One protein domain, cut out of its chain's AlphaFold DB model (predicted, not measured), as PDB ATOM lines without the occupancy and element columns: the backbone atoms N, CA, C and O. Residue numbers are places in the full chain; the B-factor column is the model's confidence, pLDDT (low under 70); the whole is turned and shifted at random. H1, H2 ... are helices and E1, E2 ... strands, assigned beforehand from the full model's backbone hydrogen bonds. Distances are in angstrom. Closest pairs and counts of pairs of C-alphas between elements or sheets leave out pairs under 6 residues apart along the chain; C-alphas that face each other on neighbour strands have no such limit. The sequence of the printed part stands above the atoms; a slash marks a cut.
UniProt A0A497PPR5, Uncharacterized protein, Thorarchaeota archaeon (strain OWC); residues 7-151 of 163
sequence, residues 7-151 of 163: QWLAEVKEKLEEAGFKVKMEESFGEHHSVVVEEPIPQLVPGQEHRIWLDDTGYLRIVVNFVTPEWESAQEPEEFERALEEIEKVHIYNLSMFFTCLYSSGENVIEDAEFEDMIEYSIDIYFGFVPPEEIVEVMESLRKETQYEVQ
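This is residues 7 to 151 of the 163 residues of an uncharacterized protein of Thorarchaeota archaeon (strain OWC) (UniProt A0A497PPR5). A strongly twisted sheet of six strands has helices H1 and H2 over one face and no named helix on the other, while H3 packs on both helices without being on the sheet. The printed part has 145 residues, with named elements in the order H1 E1 E2 E3 E4 H2 E5 E6 H3. The sheet runs E1 E2 E3 E4 E6 E5, antiparallel throughout; the class is mixed, helices and strands. The whole is compact, radius of gyration of the C-alphas 15.8 A, and spans 53 by 34 by 27 A.

Begin with E1, residues 23 to 27, E2, 33 to 37, E3, 48 to 55, and E4, 59 to 66: a meander, each strand the antiparallel neighbour and hairpin partner of the one before. Look within hydrogen-bond range for N 24 and O 36 at 2.9 A, N 37 and O 52 at 2.9 A, N 51 and O 63 at 2.8 A. E6, residues 120 to 126, is antiparallel to E4, with N 62 and O 123 at 2.9 A, and forms a hairpin with E5, residues 109 to 111, with N 124 and O 110 at 3.3 A. H2, residues 77 to 103, lies over E4 and E6 at a height over the sheet of 9.8 A; E4, H2 and E5 form a split strand-helix-strand unit, E6 between its strands, with a right-handed crossover. H1, residues 7 to 18, is on the same face, giving two layers, helices on one face of a sheet. Residues 132 to 136 of H3, residues 132 to 151, touch H1, closest at C-alphas 12 and 132, 4.7 A; its residues 138 to 146 touch H2, closest at C-alphas 101 and 138, 5.6 A. In H1, H2 and H3 every O i to N i+4 pair is within hydrogen-bond range.

Find C-alpha 7 of H1 at (12.405, 33.682, 3.576). H2 runs 38.1 A from C-alpha 77, E3 23.1 A, and H3 29.1 A to C-alpha 151 at (3.339, -0.539, 17.318).

The C-alphas of Gln 7 and Glu 76, the two farthest apart, are 52.8 A apart. The printed part has no cut and no long link. Its mean pLDDT is 74.5; look for values under 70 at residues 66 to 75 and 98 to 125, among others.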
ATOM      1  N   GLN A   7      13.275  34.054   4.694       92.25
ATOM      2  CA  GLN A   7      12.405  33.682   3.576       92.25
ATOM      3  C   GLN A   7      12.352  32.163   3.417       92.25
ATOM      4  O   GLN A   7      11.269  31.593   3.334       92.25
ATOM      5  N   TRP A   8      13.516  31.512   3.442       93.12
ATOM      6  CA  TRP A   8      13.602  30.056   3.435       93.12
ATOM      7  C   TRP A   8      12.872  29.451   4.641       93.12
ATOM      8  O   TRP A   8      12.075  28.533   4.473       93.12
ATOM      9  N   LEU A   9      13.043  30.022   5.839       92.75
ATOM     10  CA  LEU A   9      12.354  29.530   7.033       92.75
ATOM     11  C   LEU A   9      10.821  29.638   6.916       92.75
ATOM     12  O   LEU A   9      10.093  28.734   7.331       92.75
ATOM     13  N   ALA A  10      10.318  30.727   6.327       92.88
ATOM     14  CA  ALA A  10       8.892  30.897   6.063       92.88
ATOM     15  C   ALA A  10       8.356  29.849   5.070       92.88
ATOM     16  O   ALA A  10       7.261  29.326   5.276       92.88
ATOM     17  N   GLU A  11       9.134  29.505   4.040       95.12
ATOM     18  CA  GLU A  11       8.789  28.447   3.082       95.12
ATOM     19  C   GLU A  11       8.768  27.065   3.747       95.12
ATOM     20  O   GLU A  11       7.838  26.291   3.520       95.12
ATOM     21  N   VAL A  12       9.723  26.767   4.636       92.94
ATOM     22  CA  VAL A  12       9.701  25.524   5.425       92.94
ATOM     23  C   VAL A  12       8.450  25.437   6.289       92.94
ATOM     24  O   VAL A  12       7.788  24.397   6.313       92.94
ATOM     25  N   LYS A  13       8.083  26.531   6.966       94.75
ATOM     26  CA  LYS A  13       6.848  26.582   7.753       94.75
ATOM     27  C   LYS A  13       5.628  26.237   6.899       94.75
ATOM     28  O   LYS A  13       4.839  25.385   7.296       94.75
ATOM     29  N   GLU A  14       5.477  26.901   5.752       96.06
ATOM     30  CA  GLU A  14       4.349  26.690   4.840       96.06
ATOM     31  C   GLU A  14       4.281  25.228   4.384       96.06
ATOM     32  O   GLU A  14       3.225  24.605   4.464       96.06
ATOM     33  N   LYS A  15       5.419  24.643   4.000       95.44
ATOM     34  CA  LYS A  15       5.504  23.249   3.545       95.44
ATOM     35  C   LYS A  15       5.153  22.239   4.635       95.44
ATOM     36  O   LYS A  15       4.444  21.269   4.367       95.44
ATOM     37  N   LEU A  16       5.590  22.477   5.870       93.19
ATOM     38  CA  LEU A  16       5.211  21.648   7.014       93.19
ATOM     39  C   LEU A  16       3.701  21.737   7.298       93.19
ATOM     40  O   LEU A  16       3.067  20.709   7.536       93.19
ATOM     41  N   GLU A  17       3.103  22.929   7.212       94.56
ATOM     42  CA  GLU A  17       1.649  23.109   7.359       94.56
ATOM     43  C   GLU A  17       0.863  22.415   6.235       94.56
ATOM     44  O   GLU A  17      -0.145  21.758   6.507       94.56
ATOM     45  N   GLU A  18       1.332  22.502   4.984       95.50
ATOM     46  CA  GLU A  18       0.757  21.790   3.831       95.50
ATOM     47  C   GLU A  18       0.790  20.264   4.020       95.50
ATOM     48  O   GLU A  18      -0.174  19.577   3.671       95.50
ATOM     49  N   ALA A  19       1.861  19.740   4.624       91.38
ATOM     50  CA  ALA A  19       2.013  18.328   4.986       91.38
ATOM     51  C   ALA A  19       1.257  17.931   6.276       91.38
ATOM     52  O   ALA A  19       1.338  16.793   6.745       91.38
ATOM     53  N   GLY A  20       0.489  18.857   6.858       91.38
ATOM     54  CA  GLY A  20      -0.381  18.610   8.004       91.38
ATOM     55  C   GLY A  20       0.319  18.631   9.363       91.38
ATOM     56  O   GLY A  20      -0.314  18.265  10.355       91.38
ATOM     57  N   PHE A  21       1.581  19.066   9.434       90.19
ATOM     58  CA  PHE A  21       2.251  19.297  10.711       90.19
ATOM     59  C   PHE A  21       1.684  20.536  11.402       90.19
ATOM     60  O   PHE A  21       1.388  21.556  10.777       90.19
ATOM     61  N   LYS A  22       1.566  20.463  12.729       90.94
ATOM     62  CA  LYS A  22       1.296  21.644  13.554       90.94
ATOM     63  C   LYS A  22       2.611  22.338  13.856       90.94
ATOM     64  O   LYS A  22       3.474  21.747  14.501       90.94
ATOM     65  N   VAL A  23       2.751  23.577  13.403       92.25
ATOM     66  CA  VAL A  23       3.967  24.367  13.595       92.25
ATOM     67  C   VAL A  23       3.638  25.787  14.042       92.25
ATOM     68  O   VAL A  23       2.570  26.319  13.731       92.25
ATOM     69  N   LYS A  24       4.576  26.430  14.732       90.75
ATOM     70  CA  LYS A  24       4.512  27.853  15.092       90.75
ATOM     71  C   LYS A  24       5.847  28.536  14.835       90.75
ATOM     72  O   LYS A  24       6.876  27.875  14.758       90.75
ATOM     73  N   MET A  25       5.820  29.860  14.735       89.06
ATOM     74  CA  MET A  25       7.038  30.667  14.767       89.06
ATOM     75  C   MET A  25       7.339  31.071  16.207       89.06
ATOM     76  O   MET A  25       6.440  31.556  16.897       89.06
ATOM     77  N   GLU A  26       8.588  30.933  16.631       88.06
ATOM     78  CA  GLU A  26       9.093  31.486  17.889       88.06
ATOM     79  C   GLU A  26      10.366  32.304  17.642       88.06
ATOM     80  O   GLU A  26      11.078  32.105  16.656       88.06
ATOM     81  N   GLU A  27      10.640  33.264  18.524       77.75
ATOM     82  CA  GLU A  27      11.977  33.852  18.617       77.75
ATOM     83  C   GLU A  27      12.894  32.823  19.289       77.75
ATOM     84  O   GLU A  27      12.567  32.284  20.348       77.75
ATOM     85  N   SER A  28      14.010  32.510  18.640       67.88
ATOM     86  CA  SER A  28      14.974  31.502  19.095       67.88
ATOM     87  C   SER A  28      15.977  32.110  20.075       67.88
ATOM     88  O   SER A  28      15.943  33.298  20.392       67.88
ATOM     89  N   PHE A  29      16.927  31.298  20.542       55.66
ATOM     90  CA  PHE A  29      18.114  31.815  21.217       55.66
ATOM     91  C   PHE A  29      18.988  32.608  20.233       55.66
ATOM     92  O   PHE A  29      19.458  32.069  19.237       55.66
ATOM     93  N   GLY A  30      19.240  33.882  20.539       60.03
ATOM     94  CA  GLY A  30      19.875  34.810  19.595       60.03
ATOM     95  C   GLY A  30      18.837  35.476  18.691       60.03
ATOM     96  O   GLY A  30      17.665  35.136  18.732       60.03
ATOM     97  N   GLU A  31      19.232  36.470  17.902       67.38
ATOM     98  CA  GLU A  31      18.328  37.316  17.095       67.38
ATOM     99  C   GLU A  31      17.676  36.583  15.889       67.38
ATOM    100  O   GLU A  31      17.385  37.205  14.871       67.38
ATOM    101  N   HIS A  32      17.469  35.267  15.990       80.31
ATOM    102  CA  HIS A  32      17.028  34.365  14.928       80.31
ATOM    103  C   HIS A  32      15.599  33.880  15.162       80.31
ATOM    104  O   HIS A  32      15.202  33.578  16.292       80.31
ATOM    105  N   HIS A  33      14.817  33.739  14.097       85.19
ATOM    106  CA  HIS A  33      13.494  33.123  14.167       85.19
ATOM    107  C   HIS A  33      13.589  31.603  14.012       85.19
ATOM    108  O   HIS A  33      14.459  31.117  13.296       85.19
ATOM    109  N   SER A  34      12.682  30.868  14.658       90.44
ATOM    110  CA  SER A  34      12.548  29.417  14.513       90.44
ATOM    111  C   SER A  34      11.137  29.013  14.130       90.44
ATOM    112  O   SER A  34      10.159  29.557  14.645       90.44
ATOM    113  N   VAL A  35      11.042  27.987  13.293       90.69
ATOM    114  CA  VAL A  35       9.855  27.144  13.172       90.69
ATOM    115  C   VAL A  35       9.943  26.065  14.238       90.69
ATOM    116  O   VAL A  35      10.899  25.298  14.277       90.69
ATOM    117  N   VAL A  36       8.929  25.998  15.092       89.25
ATOM    118  CA  VAL A  36       8.779  24.954  16.106       89.25
ATOM    119  C   VAL A  36       7.707  23.991  15.645       89.25
ATOM    120  O   VAL A  36       6.571  24.406  15.410       89.25
ATOM    121  N   VAL A  37       8.049  22.711  15.538       88.00
ATOM    122  CA  VAL A  37       7.071  21.653  15.278       88.00
ATOM    123  C   VAL A  37       6.430  21.262  16.605       88.00
ATOM    124  O   VAL A  37       7.083  20.717  17.490       88.00
ATOM    125  N   GLU A  38       5.148  21.591  16.756       83.62
ATOM    126  CA  GLU A  38       4.353  21.339  17.967       83.62
ATOM    127  C   GLU A  38       3.692  19.958  17.965       83.62
ATOM    128  O   GLU A  38       3.103  19.538  18.962       83.62
ATOM    129  N   GLU A  39       3.718  19.262  16.831       71.62
ATOM    130  CA  GLU A  39       3.197  17.907  16.765       71.62
ATOM    131  C   GLU A  39       4.123  16.941  17.511       71.62
ATOM    132  O   GLU A  39       5.316  16.882  17.205       71.62
ATOM    133  N   PRO A  40       3.595  16.149  18.460       65.69
ATOM    134  CA  PRO A  40       4.408  15.162  19.143       65.69
ATOM    135  C   PRO A  40       4.788  14.054  18.159       65.69
ATOM    136  O   PRO A  40       3.919  13.415  17.556       65.69
ATOM    137  N   ILE A  41       6.086  13.773  18.041       74.19
ATOM    138  CA  ILE A  41       6.526  12.468  17.545       74.19
ATOM    139  C   ILE A  41       5.913  11.409  18.484       74.19
ATOM    140  O   ILE A  41       5.856  11.633  19.697       74.19
ATOM    141  N   PRO A  42       5.431  10.264  17.966       78.00
ATOM    142  CA  PRO A  42       4.923   9.191  18.812       78.00
ATOM    143  C   PRO A  42       5.899   8.826  19.940       78.00
ATOM    144  O   PRO A  42       7.100   8.677  19.721       78.00
ATOM    145  N   GLN A  43       5.367   8.674  21.150       78.62
ATOM    146  CA  GLN A  43       6.144   8.312  22.334       78.62
ATOM    147  C   GLN A  43       6.524   6.830  22.285       78.62
ATOM    148  O   GLN A  43       5.647   5.972  22.173       78.62
ATOM    149  N   LEU A  44       7.819   6.534  22.391       76.25
ATOM    150  CA  LEU A  44       8.356   5.180  22.544       76.25
ATOM    151  C   LEU A  44       8.262   4.702  23.996       76.25
ATOM    152  O   LEU A  44       8.042   3.516  24.231       76.25
ATOM    153  N   VAL A  45       8.368   5.626  24.956       75.75
ATOM    154  CA  VAL A  45       8.176   5.369  26.393       75.75
ATOM    155  C   VAL A  45       7.258   6.422  27.027       75.75
ATOM    156  O   VAL A  45       7.160   7.541  26.513       75.75
ATOM    157  N   PRO A  46       6.569   6.096  28.136       73.06
ATOM    158  CA  PRO A  46       5.752   7.061  28.869       73.06
ATOM    159  C   PRO A  46       6.543   8.305  29.298       73.06
ATOM    160  O   PRO A  46       7.708   8.218  29.678       73.06
ATOM    161  N   GLY A  47       5.901   9.476  29.252       73.12
ATOM    162  CA  GLY A  47       6.504  10.742  29.698       73.12
ATOM    163  C   GLY A  47       7.499  11.368  28.714       73.12
ATOM    164  O   GLY A  47       8.013  12.450  28.982       73.12
ATOM    165  N   GLN A  48       7.749  10.731  27.569       77.62
ATOM    166  CA  GLN A  48       8.569  11.292  26.502       77.62
ATOM    167  C   GLN A  48       7.847  12.455  25.802       77.62
ATOM    168  O   GLN A  48       6.734  12.312  25.309       77.62
ATOM    169  N   GLU A  49       8.493  13.600  25.688       77.69
ATOM    170  CA  GLU A  49       8.029  14.753  24.929       77.69
ATOM    171  C   GLU A  49       9.116  15.183  23.953       77.69
ATOM    172  O   GLU A  49      10.274  15.345  24.325       77.69
ATOM    173  N   HIS A  50       8.749  15.410  22.698       77.56
ATOM    174  CA  HIS A  50       9.676  15.928  21.700       77.56
ATOM    175  C   HIS A  50       9.366  17.376  21.396       77.56
ATOM    176  O   HIS A  50       8.207  17.787  21.330       77.56
ATOM    177  N   ARG A  51      10.420  18.130  21.130       80.69
ATOM    178  CA  ARG A  51      10.333  19.451  20.533       80.69
ATOM    179  C   ARG A  51      11.389  19.562  19.451       80.69
ATOM    180  O   ARG A  51      12.521  19.128  19.639       80.69
ATOM    181  N   ILE A  52      10.999  20.117  18.314       84.06
ATOM    182  CA  ILE A  52      11.885  20.298  17.168       84.06
ATOM    183  C   ILE A  52      11.825  21.763  16.774       84.06
ATOM    184  O   ILE A  52      10.734  22.293  16.561       84.06
ATOM    185  N   TRP A  53      12.990  22.389  16.667       88.12
ATOM    186  CA  TRP A  53      13.171  23.759  16.216       88.12
ATOM    187  C   TRP A  53      14.057  23.764  14.987       88.12
ATOM    188  O   TRP A  53      15.088  23.098  14.953       88.12
ATOM    189  N   LEU A  54      13.660  24.556  14.009       88.12
ATOM    190  CA  LEU A  54      14.421  24.843  12.812       88.12
ATOM    191  C   LEU A  54      14.609  26.351  12.752       88.12
ATOM    192  O   LEU A  54      13.607  27.056  12.650       88.12
ATOM    193  N   ASP A  55      15.834  26.855  12.849       89.31
ATOM    194  CA  ASP A  55      16.077  28.296  12.809       89.31
ATOM    195  C   ASP A  55      16.379  28.816  11.399       89.31
ATOM    196  O   ASP A  55      16.666  28.060  10.468       89.31
ATOM    197  N   ASP A  56      16.315  30.135  11.235       87.50
ATOM    198  CA  ASP A  56      16.570  30.800   9.958       87.50
ATOM    199  C   ASP A  56      18.029  30.725   9.487       87.50
ATOM    200  O   ASP A  56      18.319  31.157   8.376       87.50
ATOM    201  N   THR A  57      18.950  30.153  10.258       86.50
ATOM    202  CA  THR A  57      20.340  29.937   9.834       86.50
ATOM    203  C   THR A  57      20.568  28.570   9.203       86.50
ATOM    204  O   THR A  57      21.651  28.326   8.665       86.50
ATOM    205  N   GLY A  58      19.559  27.697   9.230       80.19
ATOM    206  CA  GLY A  58      19.714  26.311   8.815       80.19
ATOM    207  C   GLY A  58      20.172  25.407   9.960       80.19
ATOM    208  O   GLY A  58      20.916  24.452   9.734       80.19
ATOM    209  N   TYR A  59      19.807  25.739  11.202       82.62
ATOM    210  CA  TYR A  59      20.143  24.953  12.385       82.62
ATOM    211  C   TYR A  59      18.922  24.241  12.969       82.62
ATOM    212  O   TYR A  59      17.858  24.836  13.151       82.62
ATOM    213  N   LEU A  60      19.056  22.932  13.193       79.19
ATOM    214  CA  LEU A  60      18.005  22.027  13.648       79.19
ATOM    215  C   LEU A  60      18.360  21.619  15.057       79.19
ATOM    216  O   LEU A  60      19.369  20.953  15.289       79.19
ATOM    217  N   ARG A  61      17.475  21.965  15.976       79.31
ATOM    218  CA  ARG A  61      17.517  21.485  17.342       79.31
ATOM    219  C   ARG A  61      16.381  20.504  17.550       79.31
ATOM    220  O   ARG A  61      15.225  20.822  17.284       79.31
ATOM    221  N   ILE A  62      16.690  19.328  18.069       75.00
ATOM    222  CA  ILE A  62      15.694  18.368  18.537       75.00
ATOM    223  C   ILE A  62      15.952  18.164  20.013       75.00
ATOM    224  O   ILE A  62      17.035  17.748  20.397       75.00
ATOM    225  N   VAL A  63      14.954  18.430  20.837       75.31
ATOM    226  CA  VAL A  63      15.012  18.150  22.266       75.31
ATOM    227  C   VAL A  63      14.017  17.050  22.569       75.31
ATOM    228  O   VAL A  63      12.838  17.140  22.216       75.31
ATOM    229  N   VAL A  64      14.504  16.005  23.223       72.25
ATOM    230  CA  VAL A  64      13.683  14.960  23.818       72.25
ATOM    231  C   VAL A  64      13.712  15.173  25.320       72.25
ATOM    232  O   VAL A  64      14.732  14.975  25.977       72.25
ATOM    233  N   ASN A  65      12.572  15.596  25.845       71.94
ATOM    234  CA  ASN A  65      12.327  15.756  27.262       71.94
ATOM    235  C   ASN A  65      11.648  14.507  27.800       71.94
ATOM    236  O   ASN A  65      10.764  13.945  27.159       71.94
ATOM    237  N   PHE A  66      12.007  14.106  29.009       69.94
ATOM    238  CA  PHE A  66      11.269  13.091  29.749       69.94
ATOM    239  C   PHE A  66      10.635  13.778  30.953       69.94
ATOM    240  O   PHE A  66      11.266  13.957  31.995       69.94
ATOM    241  N   VAL A  67       9.398  14.248  30.774       61.88
ATOM    242  CA  VAL A  67       8.700  15.069  31.766       61.88
ATOM    243  C   VAL A  67       8.195  14.158  32.880       61.88
ATOM    244  O   VAL A  67       7.203  13.449  32.716       61.88
ATOM    245  N   THR A  68       8.894  14.188  34.020       60.84
ATOM    246  CA  THR A  68       8.583  13.461  35.272       60.84
ATOM    247  C   THR A  68       8.286  11.975  35.064       60.84
ATOM    248  O   THR A  68       7.126  11.558  35.006       60.84
ATOM    249  N   PRO A  69       9.333  11.156  34.924       54.38
ATOM    250  CA  PRO A  69       9.191   9.773  34.520       54.38
ATOM    251  C   PRO A  69       9.048   8.879  35.746       54.38
ATOM    252  O   PRO A  69       9.324   9.252  36.884       54.38
ATOM    253  N   GLU A  70       8.638   7.650  35.498       51.41
ATOM    254  CA  GLU A  70       8.419   6.602  36.493       51.41
ATOM    255  C   GLU A  70       9.617   6.389  37.457       51.41
ATOM    256  O   GLU A  70       9.421   5.834  38.535       51.41
ATOM    257  N   TRP A  71      10.821   6.901  37.145       57.09
ATOM    258  CA  TRP A  71      12.010   6.884  38.011       57.09
ATOM    259  C   TRP A  71      11.924   7.769  39.262       57.09
ATOM    260  O   TRP A  71      12.498   7.398  40.280       57.09
ATOM    261  N   GLU A  72      11.190   8.889  39.252       58.41
ATOM    262  CA  GLU A  72      10.945   9.655  40.492       58.41
ATOM    263  C   GLU A  72      10.029   8.884  41.455       58.41
ATOM    264  O   GLU A  72      10.036   9.103  42.667       58.41
ATOM    265  N   SER A  73       9.224   7.972  40.899       60.72
ATOM    266  CA  SER A  73       8.336   7.074  41.640       60.72
ATOM    267  C   SER A  73       8.967   5.710  41.934       60.72
ATOM    268  O   SER A  73       8.352   4.919  42.654       60.72
ATOM    269  N   ALA A  74      10.163   5.431  41.400       64.69
ATOM    270  CA  ALA A  74      10.889   4.191  41.642       64.69
ATOM    271  C   ALA A  74      11.242   4.096  43.127       64.69
ATOM    272  O   ALA A  74      11.852   5.000  43.702       64.69
ATOM    273  N   GLN A  75      10.828   3.003  43.766       65.88
ATOM    274  CA  GLN A  75      11.111   2.784  45.188       65.88
ATOM    275  C   GLN A  75      12.365   1.935  45.390       65.88
ATOM    276  O   GLN A  75      12.988   2.008  46.450       65.88
ATOM    277  N   GLU A  76      12.746   1.171  44.365       79.31
ATOM    278  CA  GLU A  76      13.895   0.270  44.368       79.31
ATOM    279  C   GLU A  76      14.964   0.742  43.358       79.31
ATOM    280  O   GLU A  76      14.618   1.200  42.262       79.31
ATOM    281  N   PRO A  77      16.270   0.596  43.663       78.94
ATOM    282  CA  PRO A  77      17.360   0.969  42.750       78.94
ATOM    283  C   PRO A  77      17.274   0.312  41.363       78.94
ATOM    284  O   PRO A  77      17.623   0.925  40.361       78.94
ATOM    285  N   GLU A  78      16.765  -0.916  41.295       80.12
ATOM    286  CA  GLU A  78      16.625  -1.696  40.057       80.12
ATOM    287  C   GLU A  78      15.548  -1.115  39.122       80.12
ATOM    288  O   GLU A  78      15.675  -1.169  37.898       80.12
ATOM    289  N   GLU A  79      14.485  -0.531  39.686       69.69
ATOM    290  CA  GLU A  79      13.435   0.154  38.923       69.69
ATOM    291  C   GLU A  79      13.957   1.464  38.328       69.69
ATOM    292  O   GLU A  79      13.642   1.794  37.184       69.69
ATOM    293  N   PHE A  80      14.793   2.169  39.093       72.38
ATOM    294  CA  PHE A  80      15.475   3.381  38.657       72.38
ATOM    295  C   PHE A  80      16.471   3.090  37.522       72.38
ATOM    296  O   PHE A  80      16.402   3.732  36.476       72.38
ATOM    297  N   GLU A  81      17.340   2.084  37.679       76.44
ATOM    298  CA  GLU A  81      18.302   1.678  36.639       76.44
ATOM    299  C   GLU A  81      17.600   1.261  35.340       76.44
ATOM    300  O   GLU A  81      17.991   1.698  34.257       76.44
ATOM    301  N   ARG A  82      16.508   0.488  35.429       75.56
ATOM    302  CA  ARG A  82      15.722   0.098  34.247       75.56
ATOM    303  C   ARG A  82      15.118   1.305  33.529       75.56
ATOM    304  O   ARG A  82      15.174   1.364  32.303       75.56
ATOM    305  N   ALA A  83      14.541   2.249  34.271       72.50
ATOM    306  CA  ALA A  83      13.945   3.448  33.688       72.50
ATOM    307  C   ALA A  83      14.994   4.309  32.965       72.50
ATOM    308  O   ALA A  83      14.735   4.789  31.861       72.50
ATOM    309  N   LEU A  84      16.194   4.452  33.539       74.69
ATOM    310  CA  LEU A  84      17.303   5.145  32.881       74.69
ATOM    311  C   LEU A  84      17.765   4.428  31.607       74.69
ATOM    312  O   LEU A  84      17.936   5.078  30.578       74.69
ATOM    313  N   GLU A  85      17.908   3.100  31.635       76.00
ATOM    314  CA  GLU A  85      18.281   2.336  30.439       76.00
ATOM    315  C   GLU A  85      17.251   2.456  29.306       76.00
ATOM    316  O   GLU A  85      17.610   2.451  28.128       76.00
ATOM    317  N   GLU A  86      15.956   2.499  29.629       74.50
ATOM    318  CA  GLU A  86      14.892   2.672  28.635       74.50
ATOM    319  C   GLU A  86      14.927   4.072  28.015       74.50
ATOM    320  O   GLU A  86      14.841   4.200  26.791       74.50
ATOM    321  N   ILE A  87      15.132   5.102  28.840       73.75
ATOM    322  CA  ILE A  87      15.325   6.487  28.398       73.75
ATOM    323  C   ILE A  87      16.531   6.590  27.451       73.75
ATOM    324  O   ILE A  87      16.400   7.123  26.347       73.75
ATOM    325  N   GLU A  88      17.678   6.022  27.834       73.12
ATOM    326  CA  GLU A  88      18.899   6.032  27.020       73.12
ATOM    327  C   GLU A  88      18.688   5.316  25.676       73.12
ATOM    328  O   GLU A  88      19.039   5.846  24.620       73.12
ATOM    329  N   LYS A  89      18.036   4.143  25.671       75.00
ATOM    330  CA  LYS A  89      17.718   3.401  24.435       75.00
ATOM    331  C   LYS A  89      16.811   4.201  23.502       75.00
ATOM    332  O   LYS A  89      17.041   4.211  22.294       75.00
ATOM    333  N   VAL A  90      15.793   4.868  24.043       73.12
ATOM    334  CA  VAL A  90      14.879   5.719  23.268       73.12
ATOM    335  C   VAL A  90      15.600   6.929  22.694       73.12
ATOM    336  O   VAL A  90      15.363   7.289  21.539       73.12
ATOM    337  N   HIS A  91      16.487   7.540  23.478       71.69
ATOM    338  CA  HIS A  91      17.320   8.628  23.002       71.69
ATOM    339  C   HIS A  91      18.194   8.159  21.831       71.69
ATOM    340  O   HIS A  91      18.031   8.676  20.727       71.69
ATOM    341  N   ILE A  92      18.993   7.099  22.013       69.50
ATOM    342  CA  ILE A  92      19.841   6.502  20.964       69.50
ATOM    343  C   ILE A  92      19.035   6.126  19.718       69.50
ATOM    344  O   ILE A  92      19.505   6.331  18.596       69.50
ATOM    345  N   TYR A  93      17.825   5.590  19.887       74.19
ATOM    346  CA  TYR A  93      16.949   5.273  18.767       74.19
ATOM    347  C   TYR A  93      16.564   6.537  17.995       74.19
ATOM    348  O   TYR A  93      16.840   6.616  16.803       74.19
ATOM    349  N   ASN A  94      15.989   7.549  18.657       71.19
ATOM    350  CA  ASN A  94      15.584   8.787  17.985       71.19
ATOM    351  C   ASN A  94      16.776   9.471  17.309       71.19
ATOM    352  O   ASN A  94      16.643   9.856  16.149       71.19
ATOM    353  N   LEU A  95      17.927   9.553  17.994       67.38
ATOM    354  CA  LEU A  95      19.192  10.014  17.417       67.38
ATOM    355  C   LEU A  95      19.448   9.275  16.101       67.38
ATOM    356  O   LEU A  95      19.460   9.879  15.032       67.38
ATOM    357  N   SER A  96      19.594   7.950  16.169       68.56
ATOM    358  CA  SER A  96      19.960   7.100  15.032       68.56
ATOM    359  C   SER A  96      18.980   7.226  13.867       68.56
ATOM    360  O   SER A  96      19.397   7.186  12.710       68.56
ATOM    361  N   MET A  97      17.691   7.399  14.154       70.69
ATOM    362  CA  MET A  97      16.646   7.586  13.152       70.69
ATOM    363  C   MET A  97      16.760   8.936  12.456       70.69
ATOM    364  O   MET A  97      16.832   8.976  11.230       70.69
ATOM    365  N   PHE A  98      16.866  10.024  13.223       69.31
ATOM    366  CA  PHE A  98      17.113  11.355  12.670       69.31
ATOM    367  C   PHE A  98      18.375  11.369  11.819       69.31
ATOM    368  O   PHE A  98      18.347  11.807  10.674       69.31
ATOM    369  N   PHE A  99      19.459  10.806  12.344       65.12
ATOM    370  CA  PHE A  99      20.703  10.631  11.621       65.12
ATOM    371  C   PHE A  99      20.539   9.796  10.360       65.12
ATOM    372  O   PHE A  99      21.127  10.144   9.357       65.12
ATOM    373  N   THR A 100      19.770   8.711  10.360       66.06
ATOM    374  CA  THR A 100      19.570   7.888   9.156       66.06
ATOM    375  C   THR A 100      18.793   8.659   8.090       66.06
ATOM    376  O   THR A 100      19.174   8.638   6.918       66.06
ATOM    377  N   CYS A 101      17.758   9.398   8.497       65.00
ATOM    378  CA  CYS A 101      17.012  10.277   7.606       65.00
ATOM    379  C   CYS A 101      17.907  11.407   7.057       65.00
ATOM    380  O   CYS A 101      17.862  11.676   5.861       65.00
ATOM    381  N   LEU A 102      18.792  11.990   7.873       62.44
ATOM    382  CA  LEU A 102      19.707  13.080   7.489       62.44
ATOM    383  C   LEU A 102      21.004  12.616   6.787       62.44
ATOM    384  O   LEU A 102      21.553  13.305   5.940       62.44
ATOM    385  N   TYR A 103      21.538  11.430   7.064       53.50
ATOM    386  CA  TYR A 103      22.708  10.890   6.352       53.50
ATOM    387  C   TYR A 103      22.342  10.432   4.943       53.50
ATOM    388  O   TYR A 103      23.219  10.341   4.083       53.50
ATOM    389  N   SER A 104      21.055  10.192   4.684       51.12
ATOM    390  CA  SER A 104      20.562  10.082   3.316       51.12
ATOM    391  C   SER A 104      20.663  11.410   2.538       51.12
ATOM    392  O   SER A 104      20.738  11.359   1.310       51.12
ATOM    393  N   SER A 105      20.794  12.560   3.227       47.03
ATOM    394  CA  SER A 105      21.043  13.896   2.651       47.03
ATOM    395  C   SER A 105      22.486  14.429   2.816       47.03
ATOM    396  O   SER A 105      22.894  15.291   2.041       47.03
ATOM    397  N   GLY A 106      23.321  13.848   3.693       46.16
ATOM    398  CA  GLY A 106      24.794  13.945   3.628       46.16
ATOM    399  C   GLY A 106      25.506  14.946   4.558       46.16
ATOM    400  O   GLY A 106      26.554  15.469   4.171       46.16
ATOM    401  N   GLU A 107      25.003  15.202   5.771       52.16
ATOM    402  CA  GLU A 107      25.470  16.323   6.616       52.16
ATOM    403  C   GLU A 107      26.110  15.944   7.971       52.16
ATOM    404  O   GLU A 107      26.034  14.803   8.426       52.16
ATOM    405  N   ASN A 108      26.806  16.908   8.599       40.75
ATOM    406  CA  ASN A 108      27.585  16.731   9.835       40.75
ATOM    407  C   ASN A 108      26.767  17.090  11.085       40.75
ATOM    408  O   ASN A 108      26.201  18.177  11.161       40.75
ATOM    409  N   VAL A 109      26.801  16.234  12.105       45.16
ATOM    410  CA  VAL A 109      26.056  16.416  13.363       45.16
ATOM    411  C   VAL A 109      26.980  16.708  14.536       45.16
ATOM    412  O   VAL A 109      28.088  16.173  14.605       45.16
ATOM    413  N   ILE A 110      26.507  17.549  15.455       41.12
ATOM    414  CA  ILE A 110      27.135  17.855  16.739       41.12
ATOM    415  C   ILE A 110      26.089  17.591  17.846       41.12
ATOM    416  O   ILE A 110      24.913  17.897  17.676       41.12
ATOM    417  N   GLU A 111      26.501  16.978  18.954       45.84
ATOM    418  CA  GLU A 111      25.688  16.746  20.164       45.84
ATOM    419  C   GLU A 111      26.257  17.587  21.316       45.84
ATOM    420  O   GLU A 111      27.481  17.689  21.403       45.84
ATOM    421  N   ASP A 112      25.398  18.187  22.158       44.12
ATOM    422  CA  ASP A 112      25.629  18.394  23.608       44.12
ATOM    423  C   ASP A 112      24.526  19.256  24.276       44.12
ATOM    424  O   ASP A 112      24.271  20.375  23.824       44.12
ATOM    425  N   ALA A 113      23.960  18.786  25.406       41.72
ATOM    426  CA  ALA A 113      23.770  19.518  26.683       41.72
ATOM    427  C   ALA A 113      22.907  18.726  27.702       41.72
ATOM    428  O   ALA A 113      21.877  18.171  27.337       41.72
ATOM    429  N   GLU A 114      23.290  18.750  28.989       38.69
ATOM    430  CA  GLU A 114      22.497  18.271  30.144       38.69
ATOM    431  C   GLU A 114      22.048  19.470  31.012       38.69
ATOM    432  O   GLU A 114      22.841  20.388  31.249       38.69
ATOM    433  N   PHE A 115      20.810  19.464  31.531       38.72
ATOM    434  CA  PHE A 115      20.298  20.462  32.489       38.72
ATOM    435  C   PHE A 115      19.858  19.815  33.815       38.72
ATOM    436  O   PHE A 115      19.350  18.699  33.850       38.72
ATOM    437  N   GLU A 116      20.059  20.529  34.926       42.91
ATOM    438  CA  GLU A 116      19.710  20.081  36.280       42.91
ATOM    439  C   GLU A 116      18.177  20.126  36.485       42.91
ATOM    440  O   GLU A 116      17.543  21.136  36.189       42.91
ATOM    441  N   ASP A 117      17.604  19.025  36.990       42.00
ATOM    442  CA  ASP A 117      16.181  18.756  37.315       42.00
ATOM    443  C   ASP A 117      15.295  18.128  36.215       42.00
ATOM    444  O   ASP A 117      14.137  17.796  36.470       42.00
ATOM    445  N   MET A 118      15.825  17.867  35.019       52.72
ATOM    446  CA  MET A 118      15.146  17.117  33.955       52.72
ATOM    447  C   MET A 118      16.195  16.362  33.141       52.72
ATOM    448  O   MET A 118      17.217  16.939  32.788       52.72
ATOM    449  N   ILE A 119      15.951  15.092  32.804       58.03
ATOM    450  CA  ILE A 119      16.784  14.435  31.792       58.03
ATOM    451  C   ILE A 119      16.323  14.968  30.431       58.03
ATOM    452  O   ILE A 119      15.383  14.454  29.822       58.03
ATOM    453  N   GLU A 120      16.932  16.078  30.024       62.00
ATOM    454  CA  GLU A 120      16.833  16.648  28.687       62.00
ATOM    455  C   GLU A 120      17.969  16.079  27.846       62.00
ATOM    456  O   GLU A 120      19.132  16.201  28.223       62.00
ATOM    457  N   TYR A 121      17.634  15.483  26.705       64.69
ATOM    458  CA  TYR A 121      18.629  15.199  25.683       64.69
ATOM    459  C   TYR A 121      18.357  16.053  24.454       64.69
ATOM    460  O   TYR A 121      17.264  15.997  23.880       64.69
ATOM    461  N   SER A 122      19.360  16.815  24.026       65.00
ATOM    462  CA  SER A 122      19.297  17.644  22.828       65.00
ATOM    463  C   SER A 122      20.222  17.130  21.725       65.00
ATOM    464  O   SER A 122      21.306  16.599  21.962       65.00
ATOM    465  N   ILE A 123      19.773  17.314  20.490       67.31
ATOM    466  CA  ILE A 123      20.548  17.146  19.265       67.31
ATOM    467  C   ILE A 123      20.574  18.489  18.575       67.31
ATOM    468  O   ILE A 123      19.525  19.112  18.416       67.31
ATOM    469  N   ASP A 124      21.753  18.887  18.124       69.56
ATOM    470  CA  ASP A 124      22.031  20.250  17.717       69.56
ATOM    471  C   ASP A 124      22.825  20.239  16.397       69.56
ATOM    472  O   ASP A 124      24.056  20.244  16.357       69.56
ATOM    473  N   ILE A 125      22.105  20.180  15.272       68.88
ATOM    474  CA  ILE A 125      22.663  19.915  13.938       68.88
ATOM    475  C   ILE A 125      22.601  21.155  13.062       68.88
ATOM    476  O   ILE A 125      21.550  21.764  12.897       68.88
ATOM    477  N   TYR A 126      23.710  21.474  12.399       72.94
ATOM    478  CA  TYR A 126      23.702  22.432  11.301       72.94
ATOM    479  C   TYR A 126      23.460  21.712   9.972       72.94
ATOM    480  O   TYR A 126      24.325  20.959   9.524       72.94
ATOM    481  N   PHE A 127      22.311  21.976   9.349       69.00
ATOM    482  CA  PHE A 127      21.887  21.366   8.084       69.00
ATOM    483  C   PHE A 127      21.878  22.358   6.900       69.00
ATOM    484  O   PHE A 127      21.511  22.037   5.775       69.00
ATOM    485  N   GLY A 128      22.237  23.623   7.129       74.25
ATOM    486  CA  GLY A 128      22.256  24.633   6.070       74.25
ATOM    487  C   GLY A 128      20.881  24.884   5.435       74.25
ATOM    488  O   GLY A 128      19.852  24.791   6.084       74.25
ATOM    489  N   PHE A 129      20.845  25.261   4.157       83.12
ATOM    490  CA  PHE A 129      19.599  25.616   3.461       83.12
ATOM    491  C   PHE A 129      19.193  24.548   2.455       83.12
ATOM    492  O   PHE A 129      19.190  24.786   1.243       83.12
ATOM    493  N   VAL A 130      18.874  23.356   2.957       83.62
ATOM    494  CA  VAL A 130      18.270  22.299   2.139       83.62
ATOM    495  C   VAL A 130      16.893  22.732   1.614       83.62
ATOM    496  O   VAL A 130      16.240  23.588   2.222       83.62
ATOM    497  N   PRO A 131      16.416  22.178   0.487       87.75
ATOM    498  CA  PRO A 131      15.060  22.424   0.011       87.75
ATOM    499  C   PRO A 131      14.005  22.160   1.104       87.75
ATOM    500  O   PRO A 131      14.074  21.126   1.772       87.75
ATOM    501  N   PRO A 132      13.010  23.047   1.289       89.88
ATOM    502  CA  PRO A 132      11.931  22.848   2.258       89.88
ATOM    503  C   PRO A 132      11.224  21.489   2.168       89.88
ATOM    504  O   PRO A 132      10.825  20.929   3.187       89.88
ATOM    505  N   GLU A 133      11.094  20.935   0.963       89.00
ATOM    506  CA  GLU A 133      10.519  19.612   0.726       89.00
ATOM    507  C   GLU A 133      11.331  18.488   1.385       89.00
ATOM    508  O   GLU A 133      10.740  17.559   1.930       89.00
ATOM    509  N   GLU A 134      12.663  18.589   1.410       84.19
ATOM    510  CA  GLU A 134      13.525  17.588   2.054       84.19
ATOM    511  C   GLU A 134      13.331  17.591   3.579       84.19
ATOM    512  O   GLU A 134      13.293  16.531   4.203       84.19
ATOM    513  N   ILE A 135      13.107  18.768   4.184       85.00
ATOM    514  CA  ILE A 135      12.746  18.867   5.608       85.00
ATOM    515  C   ILE A 135      11.426  18.139   5.874       85.00
ATOM    516  O   ILE A 135      11.327  17.370   6.831       85.00
ATOM    517  N   VAL A 136      10.415  18.339   5.023       87.50
ATOM    518  CA  VAL A 136       9.127  17.643   5.154       87.50
ATOM    519  C   VAL A 136       9.307  16.127   5.046       87.50
ATOM    520  O   VAL A 136       8.785  15.402   5.891       87.50
ATOM    521  N   GLU A 137      10.075  15.641   4.069       86.31
ATOM    522  CA  GLU A 137      10.330  14.206   3.878       86.31
ATOM    523  C   GLU A 137      11.008  13.559   5.097       86.31
ATOM    524  O   GLU A 137      10.607  12.469   5.528       86.31
ATOM    525  N   VAL A 138      11.994  14.235   5.697       82.25
ATOM    526  CA  VAL A 138      12.653  13.783   6.935       82.25
ATOM    527  C   VAL A 138      11.645  13.700   8.083       82.25
ATOM    528  O   VAL A 138      11.572  12.685   8.780       82.25
ATOM    529  N   MET A 139      10.820  14.734   8.253       83.56
ATOM    530  CA  MET A 139       9.820  14.799   9.320       83.56
ATOM    531  C   MET A 139       8.719  13.740   9.166       83.56
ATOM    532  O   MET A 139       8.298  13.121  10.148       83.56
ATOM    533  N   GLU A 140       8.252  13.487   7.943       86.56
ATOM    534  CA  GLU A 140       7.270  12.436   7.659       86.56
ATOM    535  C   GLU A 140       7.847  11.038   7.891       86.56
ATOM    536  O   GLU A 140       7.167  10.177   8.466       86.56
ATOM    537  N   SER A 141       9.099  10.819   7.480       85.06
ATOM    538  CA  SER A 141       9.812   9.557   7.696       85.06
ATOM    539  C   SER A 141       9.957   9.271   9.184       85.06
ATOM    540  O   SER A 141       9.557   8.203   9.643       85.06
ATOM    541  N   LEU A 142      10.384  10.264   9.964       81.69
ATOM    542  CA  LEU A 142      10.469  10.148  11.412       81.69
ATOM    543  C   LEU A 142       9.113   9.819  12.051       81.69
ATOM    544  O   LEU A 142       9.015   8.877  12.839       81.69
ATOM    545  N   ARG A 143       8.045  10.549  11.692       83.19
ATOM    546  CA  ARG A 143       6.690  10.276  12.200       83.19
ATOM    547  C   ARG A 143       6.299   8.820  11.926       83.19
ATOM    548  O   ARG A 143       5.809   8.126  12.817       83.19
ATOM    549  N   LYS A 144       6.509   8.350  10.694       85.75
ATOM    550  CA  LYS A 144       6.126   7.007  10.244       85.75
ATOM    551  C   LYS A 144       6.949   5.908  10.912       85.75
ATOM    552  O   LYS A 144       6.381   4.903  11.340       85.75
ATOM    553  N   GLU A 145       8.262   6.071  10.971       83.31
ATOM    554  CA  GLU A 145       9.166   5.042  11.477       83.31
ATOM    555  C   GLU A 145       9.078   4.920  12.999       83.31
ATOM    556  O   GLU A 145       8.985   3.804  13.515       83.31
ATOM    557  N   THR A 146       8.946   6.035  13.724       78.94
ATOM    558  CA  THR A 146       8.666   5.982  15.164       78.94
ATOM    559  C   THR A 146       7.295   5.361  15.433       78.94
ATOM    560  O   THR A 146       7.161   4.521  16.320       78.94
ATOM    561  N   GLN A 147       6.273   5.671  14.625       84.06
ATOM    562  CA  GLN A 147       4.955   5.044  14.760       84.06
ATOM    563  C   GLN A 147       4.995   3.519  14.563       84.06
ATOM    564  O   GLN A 147       4.255   2.799  15.242       84.06
ATOM    565  N   TYR A 148       5.821   3.034  13.635       86.25
ATOM    566  CA  TYR A 148       6.023   1.606  13.408       86.25
ATOM    567  C   TYR A 148       6.663   0.930  14.626       86.25
ATOM    568  O   TYR A 148       6.159  -0.097  15.088       86.25
ATOM    569  N   GLU A 149       7.713   1.524  15.193       82.94
ATOM    570  CA  GLU A 149       8.395   0.946  16.354       82.94
ATOM    571  C   GLU A 149       7.500   0.947  17.600       82.94
ATOM    572  O   GLU A 149       7.395  -0.075  18.275       82.94
ATOM    573  N   VAL A 150       6.726   2.016  17.831       82.19
ATOM    574  CA  VAL A 150       5.703   2.050  18.894       82.19
ATOM    575  C   VAL A 150       4.724   0.879  18.761       82.19
ATOM    576  O   VAL A 150       4.398   0.215  19.747       82.19
ATOM    577  N   GLN A 151       4.253   0.584  17.546       84.31
ATOM    578  CA  GLN A 151       3.339  -0.539  17.318       84.31
ATOM    579  C   GLN A 151       4.004  -1.891  17.589       84.31
ATOM    580  O   GLN A 151       3.355  -2.781  18.145       84.31
TER     581      GLN A 151